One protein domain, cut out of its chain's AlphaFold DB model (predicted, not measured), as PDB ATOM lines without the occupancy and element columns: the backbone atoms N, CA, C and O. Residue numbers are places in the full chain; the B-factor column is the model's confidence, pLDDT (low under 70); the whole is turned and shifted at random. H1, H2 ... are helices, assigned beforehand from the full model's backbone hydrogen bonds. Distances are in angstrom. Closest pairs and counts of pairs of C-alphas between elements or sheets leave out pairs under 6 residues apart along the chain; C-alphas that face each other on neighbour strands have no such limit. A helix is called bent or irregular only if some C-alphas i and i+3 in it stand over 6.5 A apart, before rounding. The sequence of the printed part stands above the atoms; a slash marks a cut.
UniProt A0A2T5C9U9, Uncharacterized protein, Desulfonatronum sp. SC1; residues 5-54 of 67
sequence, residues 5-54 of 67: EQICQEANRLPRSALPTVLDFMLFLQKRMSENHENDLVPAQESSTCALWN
ATOM      1  N   GLU A   5     -30.099 -29.859  44.544       93.06
ATOM      2  CA  GLU A   5     -30.251 -29.389  45.924       93.06
ATOM      3  C   GLU A   5     -31.613 -29.743  46.518       93.06
ATOM      4  O   GLU A   5     -31.667 -30.180  47.665       93.06
ATOM      5  N   GLN A   6     -32.699 -29.625  45.748       93.88
ATOM      6  CA  GLN A   6     -34.027 -30.048  46.204       93.88
ATOM      7  C   GLN A   6     -34.069 -31.560  46.469       93.88
ATOM      8  O   GLN A   6     -34.615 -31.987  47.481       93.88
ATOM      9  N   ILE A   7     -33.423 -32.369  45.624       90.44
ATOM     10  CA  ILE A   7     -33.315 -33.822  45.830       90.44
ATOM     11  C   ILE A   7     -32.547 -34.137  47.121       90.44
ATOM     12  O   ILE A   7     -33.011 -34.934  47.937       90.44
ATOM     13  N   CYS A   8     -31.403 -33.486  47.346       91.12
ATOM     14  CA  CYS A   8     -30.615 -33.663  48.567       91.12
ATOM     15  C   CYS A   8     -31.383 -33.224  49.822       91.12
ATOM     16  O   CYS A   8     -31.296 -33.878  50.861       91.12
ATOM     17  N   GLN A   9     -32.150 -32.134  49.742       94.75
ATOM     18  CA  GLN A   9     -32.983 -31.663  50.850       94.75
ATOM     19  C   GLN A   9     -34.065 -32.678  51.223       94.75
ATOM     20  O   GLN A   9     -34.232 -32.958  52.411       94.75
ATOM     21  N   GLU A  10     -34.760 -33.263  50.247       93.75
ATOM     22  CA  GLU A  10     -35.769 -34.290  50.528       93.75
ATOM     23  C   GLU A  10     -35.136 -35.594  51.026       93.75
ATOM     24  O   GLU A  10     -35.628 -36.181  51.990       93.75
ATOM     25  N   ALA A  11     -33.998 -36.013  50.464       91.75
ATOM     26  CA  ALA A  11     -33.273 -37.191  50.941       91.75
ATOM     27  C   ALA A  11     -32.856 -37.053  52.417       91.75
ATOM     28  O   ALA A  11     -32.978 -38.002  53.187       91.75
ATOM     29  N   ASN A  12     -32.447 -35.853  52.843       92.88
ATOM     30  CA  ASN A  12     -32.085 -35.571  54.235       92.88
ATOM     31  C   ASN A  12     -33.267 -35.632  55.218       92.88
ATOM     32  O   ASN A  12     -33.042 -35.752  56.423       92.88
ATOM     33  N   ARG A  13     -34.514 -35.545  54.741       95.88
ATOM     34  CA  ARG A  13     -35.716 -35.690  55.581       95.88
ATOM     35  C   ARG A  13     -36.101 -37.148  55.816       95.88
ATOM     36  O   ARG A  13     -36.958 -37.419  56.656       95.88
ATOM     37  N   LEU A  14     -35.496 -38.085  55.087       94.31
ATOM     38  CA  LEU A  14     -35.806 -39.502  55.208       94.31
ATOM     39  C   LEU A  14     -35.096 -40.143  56.409       94.31
ATOM     40  O   LEU A  14     -34.007 -39.721  56.808       94.31
ATOM     41  N   PRO A  15     -35.668 -41.220  56.975       97.25
ATOM     42  CA  PRO A  15     -34.960 -42.048  57.939       97.25
ATOM     43  C   PRO A  15     -33.662 -42.594  57.338       97.25
ATOM     44  O   PRO A  15     -33.633 -43.008  56.178       97.25
ATOM     45  N   ARG A  16     -32.598 -42.698  58.148       93.00
ATOM     46  CA  ARG A  16     -31.305 -43.250  57.694       93.00
ATOM     47  C   ARG A  16     -31.427 -44.642  57.068       93.00
ATOM     48  O   ARG A  16     -30.649 -44.967  56.181       93.00
ATOM     49  N   SER A  17     -32.404 -45.438  57.502       96.50
ATOM     50  CA  SER A  17     -32.690 -46.766  56.950       96.50
ATOM     51  C   SER A  17     -33.185 -46.746  55.502       96.50
ATOM     52  O   SER A  17     -33.050 -47.753  54.820       96.50
ATOM     53  N   ALA A  18     -33.744 -45.630  55.025       94.75
ATOM     54  CA  ALA A  18     -34.256 -45.486  53.663       94.75
ATOM     55  C   ALA A  18     -33.205 -44.951  52.672       94.75
ATOM     56  O   ALA A  18     -33.365 -45.113  51.464       94.75
ATOM     57  N   LEU A  19     -32.119 -44.338  53.162       94.38
ATOM     58  CA  LEU A  19     -31.063 -43.763  52.318       94.38
ATOM     59  C   LEU A  19     -30.401 -44.774  51.364       94.38
ATOM     60  O   LEU A  19     -30.184 -44.399  50.211       94.38
ATOM     61  N   PRO A  20     -30.113 -46.034  51.768       95.69
ATOM     62  CA  PRO A  20     -29.551 -47.027  50.854       95.69
ATOM     63  C   PRO A  20     -30.466 -47.281  49.653       95.69
ATOM     64  O   PRO A  20     -30.026 -47.195  48.517       95.69
ATOM     65  N   THR A  21     -31.765 -47.471  49.894       95.25
ATOM     66  CA  THR A  21     -32.755 -47.711  48.835       95.25
ATOM     67  C   THR A  21     -32.886 -46.522  47.888       95.25
ATOM     68  O   THR A  21     -33.034 -46.702  46.682       95.25
ATOM     69  N   VAL A  22     -32.819 -45.300  48.417       95.06
ATOM     70  CA  VAL A  22     -32.847 -44.084  47.595       95.06
ATOM     71  C   VAL A  22     -31.622 -44.015  46.685       95.06
ATOM     72  O   VAL A  22     -31.767 -43.730  45.497       95.06
ATOM     73  N   LEU A  23     -30.435 -44.310  47.220       94.81
ATOM     74  CA  LEU A  23     -29.202 -44.353  46.437       94.81
ATOM     75  C   LEU A  23     -29.269 -45.435  45.352       94.81
ATOM     76  O   LEU A  23     -28.996 -45.143  44.187       94.81
ATOM     77  N   ASP A  24     -29.694 -46.645  45.713       96.50
ATOM     78  CA  ASP A  24     -29.855 -47.757  44.776       96.50
ATOM     79  C   ASP A  24     -30.804 -47.386  43.632       96.50
ATOM     80  O   ASP A  24     -30.523 -47.665  42.465       96.50
ATOM     81  N   PHE A  25     -31.905 -46.696  43.941       94.56
ATOM     82  CA  PHE A  25     -32.858 -46.259  42.928       94.56
ATOM     83  C   PHE A  25     -32.284 -45.183  41.997       94.56
ATOM     84  O   PHE A  25     -32.493 -45.248  40.785       94.56
ATOM     85  N   MET A  26     -31.519 -44.219  42.520       93.44
ATOM     86  CA  MET A  26     -30.833 -43.225  41.683       93.44
ATOM     87  C   MET A  26     -29.834 -43.884  40.723       93.44
ATOM     88  O   MET A  26     -29.806 -43.546  39.537       93.44
ATOM     89  N   LEU A  27     -29.060 -44.860  41.209       93.88
ATOM     90  CA  LEU A  27     -28.114 -45.626  40.391       93.88
ATOM     91  C   LEU A  27     -28.830 -46.482  39.342       93.88
ATOM     92  O   LEU A  27     -28.398 -46.540  38.189       93.88
ATOM     93  N   PHE A  28     -29.951 -47.104  39.710       92.56
ATOM     94  CA  PHE A  28     -30.801 -47.832  38.772       92.56
ATOM     95  C   PHE A  28     -31.295 -46.926  37.641       92.56
ATOM     96  O   PHE A  28     -31.208 -47.310  36.476       92.56
ATOM     97  N   LEU A  29     -31.779 -45.722  37.957       90.00
ATOM     98  CA  LEU A  29     -32.242 -44.779  36.939       90.00
ATOM     99  C   LEU A  29     -31.112 -44.359  36.001       90.00
ATOM    100  O   LEU A  29     -31.320 -44.335  34.789       90.00
ATOM    101  N   GLN A  30     -29.923 -44.083  36.540       89.50
ATOM    102  CA  GLN A  30     -28.748 -43.765  35.730       89.50
ATOM    103  C   GLN A  30     -28.427 -44.907  34.761       89.50
ATOM    104  O   GLN A  30     -28.311 -44.680  33.558       89.50
ATOM    105  N   LYS A  31     -28.361 -46.139  35.276       88.25
ATOM    106  CA  LYS A  31     -28.102 -47.339  34.478       88.25
ATOM    107  C   LYS A  31     -29.167 -47.544  33.400       88.25
ATOM    108  O   LYS A  31     -28.832 -47.680  32.230       88.25
ATOM    109  N   ARG A  32     -30.449 -47.480  33.766       83.88
ATOM    110  CA  ARG A  32     -31.571 -47.630  32.831       83.88
ATOM    111  C   ARG A  32     -31.555 -46.559  31.743       83.88
ATOM    112  O   ARG A  32     -31.855 -46.864  30.598       83.88
ATOM    113  N   MET A  33     -31.226 -45.311  32.069       84.00
ATOM    114  CA  MET A  33     -31.118 -44.249  31.063       84.00
ATOM    115  C   MET A  33     -29.963 -44.492  30.087       84.00
ATOM    116  O   MET A  33     -30.098 -44.165  28.911       84.00
ATOM    117  N   SER A  34     -28.861 -45.082  30.553       79.38
ATOM    118  CA  SER A  34     -27.754 -45.501  29.688       79.38
ATOM    119  C   SER A  34     -28.112 -46.717  28.822       79.38
ATOM    120  O   SER A  34     -27.733 -46.756  27.658       79.38
ATOM    121  N   GLU A  35     -28.874 -47.676  29.354       73.62
ATOM    122  CA  GLU A  35     -29.241 -48.930  28.670       73.62
ATOM    123  C   GLU A  35     -30.476 -48.810  27.758       73.62
ATOM    124  O   GLU A  35     -30.605 -49.567  26.796       73.62
ATOM    125  N   ASN A  36     -31.372 -47.846  27.997       55.59
ATOM    126  CA  ASN A  36     -32.542 -47.577  27.150       55.59
ATOM    127  C   ASN A  36     -32.170 -47.129  25.722       55.59
ATOM    128  O   ASN A  36     -33.048 -47.073  24.868       55.59
ATOM    129  N   HIS A  37     -30.902 -46.810  25.446       54.06
ATOM    130  CA  HIS A  37     -30.427 -46.607  24.073       54.06
ATOM    131  C   HIS A  37     -30.195 -47.923  23.311       54.06
ATOM    132  O   HIS A  37     -30.141 -47.893  22.085       54.06
ATOM    133  N   GLU A  38     -30.067 -49.064  23.998       55.53
ATOM    134  CA  GLU A  38     -29.674 -50.338  23.377       55.53
ATOM    135  C   GLU A  38     -30.784 -51.405  23.352       55.53
ATOM    136  O   GLU A  38     -30.707 -52.320  22.540       55.53
ATOM    137  N   ASN A  39     -31.830 -51.306  24.188       56.22
ATOM    138  CA  ASN A  39     -32.767 -52.422  24.419       56.22
ATOM    139  C   ASN A  39     -34.260 -52.080  24.290       56.22
ATOM    140  O   ASN A  39     -35.081 -52.615  25.039       56.22
ATOM    141  N   ASP A  40     -34.655 -51.251  23.324       59.75
ATOM    142  CA  ASP A  40     -36.079 -51.102  22.993       59.75
ATOM    143  C   ASP A  40     -36.555 -52.298  22.133       59.75
ATOM    144  O   ASP A  40     -36.874 -52.190  20.952       59.75
ATOM    145  N   LEU A  41     -36.536 -53.499  22.726       60.34
ATOM    146  CA  LEU A  41     -37.041 -54.740  22.118       60.34
ATOM    147  C   LEU A  41     -38.576 -54.806  22.135       60.34
ATOM    148  O   LEU A  41     -39.166 -55.623  21.432       60.34
ATOM    149  N   VAL A  42     -39.224 -53.940  22.917       64.25
ATOM    150  CA  VAL A  42     -40.684 -53.839  23.035       64.25
ATOM    151  C   VAL A  42     -41.337 -53.496  21.685       64.25
ATOM    152  O   VAL A  42     -42.171 -54.284  21.237       64.25
ATOM    153  N   PRO A  43     -40.924 -52.439  20.954       63.31
ATOM    154  CA  PRO A  43     -41.460 -52.176  19.614       63.31
ATOM    155  C   PRO A  43     -41.105 -53.271  18.585       63.31
ATOM    156  O   PRO A  43     -41.880 -53.556  17.666       63.31
ATOM    157  N   ALA A  44     -39.962 -53.953  18.739       61.66
ATOM    158  CA  ALA A  44     -39.596 -55.084  17.879       61.66
ATOM    159  C   ALA A  44     -40.511 -56.307  18.105       61.66
ATOM    160  O   ALA A  44     -40.869 -57.016  17.161       61.66
ATOM    161  N   GLN A  45     -40.945 -56.528  19.346       63.22
ATOM    162  CA  GLN A  45     -41.895 -57.581  19.687       63.22
ATOM    163  C   GLN A  45     -43.320 -57.234  19.231       63.22
ATOM    164  O   GLN A  45     -43.994 -58.103  18.674       63.22
ATOM    165  N   GLU A  46     -43.766 -55.983  19.392       67.00
ATOM    166  CA  GLU A  46     -45.067 -55.514  18.883       67.00
ATOM    167  C   GLU A  46     -45.188 -55.718  17.368       67.00
ATOM    168  O   GLU A  46     -46.180 -56.271  16.892       67.00
ATOM    169  N   SER A  47     -44.152 -55.364  16.602       66.12
ATOM    170  CA  SER A  47     -44.168 -55.550  15.142       66.12
ATOM    171  C   SER A  47     -44.244 -57.023  14.716       66.12
ATOM    172  O   SER A  47     -44.918 -57.340  13.738       66.12
ATOM    173  N   SER A  48     -43.617 -57.933  15.467       68.00
ATOM    174  CA  SER A  48     -43.643 -59.373  15.165       68.00
ATOM    175  C   SER A  48     -44.942 -60.062  15.602       68.00
ATOM    176  O   SER A  48     -45.330 -61.069  15.015       68.00
ATOM    177  N   THR A  49     -45.619 -59.544  16.631       70.19
ATOM    178  CA  THR A  49     -46.829 -60.163  17.204       70.19
ATOM    179  C   THR A  49     -48.128 -59.596  16.641       70.19
ATOM    180  O   THR A  49     -49.109 -60.327  16.563       70.19
ATOM    181  N   CYS A  50     -48.143 -58.354  16.151       68.56
ATOM    182  CA  CYS A  50     -49.350 -57.725  15.606       68.56
ATOM    183  C   CYS A  50     -49.994 -58.539  14.465       68.56
ATOM    184  O   CYS A  50     -51.206 -58.730  14.454       68.56
ATOM    185  N   ALA A  51     -49.196 -59.107  13.553       67.56
ATOM    186  CA  ALA A  51     -49.707 -59.925  12.447       67.56
ATOM    187  C   ALA A  51     -50.227 -61.313  12.877       67.56
ATOM    188  O   ALA A  51     -51.028 -61.914  12.171       67.56
ATOM    189  N   LEU A  52     -49.764 -61.832  14.020       67.06
ATOM    190  CA  LEU A  52     -50.230 -63.104  14.583       67.06
ATOM    191  C   LEU A  52     -51.556 -62.941  15.333       67.06
ATOM    192  O   LEU A  52     -52.378 -63.849  15.305       67.06
ATOM    193  N   TRP A  53     -51.740 -61.800  16.001       69.31
ATOM    194  CA  TRP A  53     -52.892 -61.530  16.862       69.31
ATOM    195  C   TRP A  53     -54.049 -60.855  16.112       69.31
ATOM    196  O   TRP A  53     -55.197 -61.085  16.459       69.31
ATOM    197  N   ASN A  54     -53.777 -60.082  15.054       65.75
ATOM    198  CA  ASN A  54     -54.805 -59.547  14.153       65.75
ATOM    199  C   ASN A  54     -54.982 -60.463  12.933       65.75
ATOM    200  O   ASN A  54     -54.643 -60.077  11.811       65.75
TER     201      ASN A  54
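AT A GLANCE: This is residues 5 to 54 of the 67 residues of an uncharacterized protein of Desulfonatronum sp. SC1 (UniProt A0A2T5C9U9). Three helices are strung out in one long, open chain with no common core: H2 and then H3 follow one another and make most of the length, while the short H1 is folded back near the first end of H2. Residues 24 to 54, most of H2 with the following link and H3, stick out as a long free arm. The printed part has 50 residues with three named helices, H1, H2 and H3 in that order, and no named strand; the class is all helix. It is extended, with a radius of gyration of the C-alphas of 18.4 A and spans of 51 by 20 by 17 A.

HOW THE PARTS SIT: H1, residues 5 to 12, and H2, residues 19 to 35, are close but not clearly touching; their closest C-alphas, those of Ala 11 and Leu 19, are 7.1 A apart. They run opposite ways at a steep tilt of 43 degrees. H3, residues 41 to 53, is apart from H1 and from H2. In H1 and H2 every O i to N i+4 pair is within hydrogen-bond range; in H3 it is 7 of 9.

IN THESE COORDINATES: H1 begins at C-alpha 5, (-30.251, -29.389, 45.924). H2, the longest helix with 17 residues, measures 24.3 A from C-alpha 19 to C-alpha 35, (-29.241, -48.930, 28.670). H3 measures 18.0 A and ends at C-alpha 53, (-52.892, -61.530, 16.862). H3 is irregular, but only just: C-alphas 48 and 51 are 6.7 A apart.

THE WHOLE: The two C-alphas farthest apart, those of Arg 16 and Asn 54, are 52.1 A apart. The printed part has no cut. The link from H1 to H2 is short and that from H2 to H3 is tight. The mean pLDDT of the printed part is 81.0, and residues 36 to 48 and 50 to 54 are under 70.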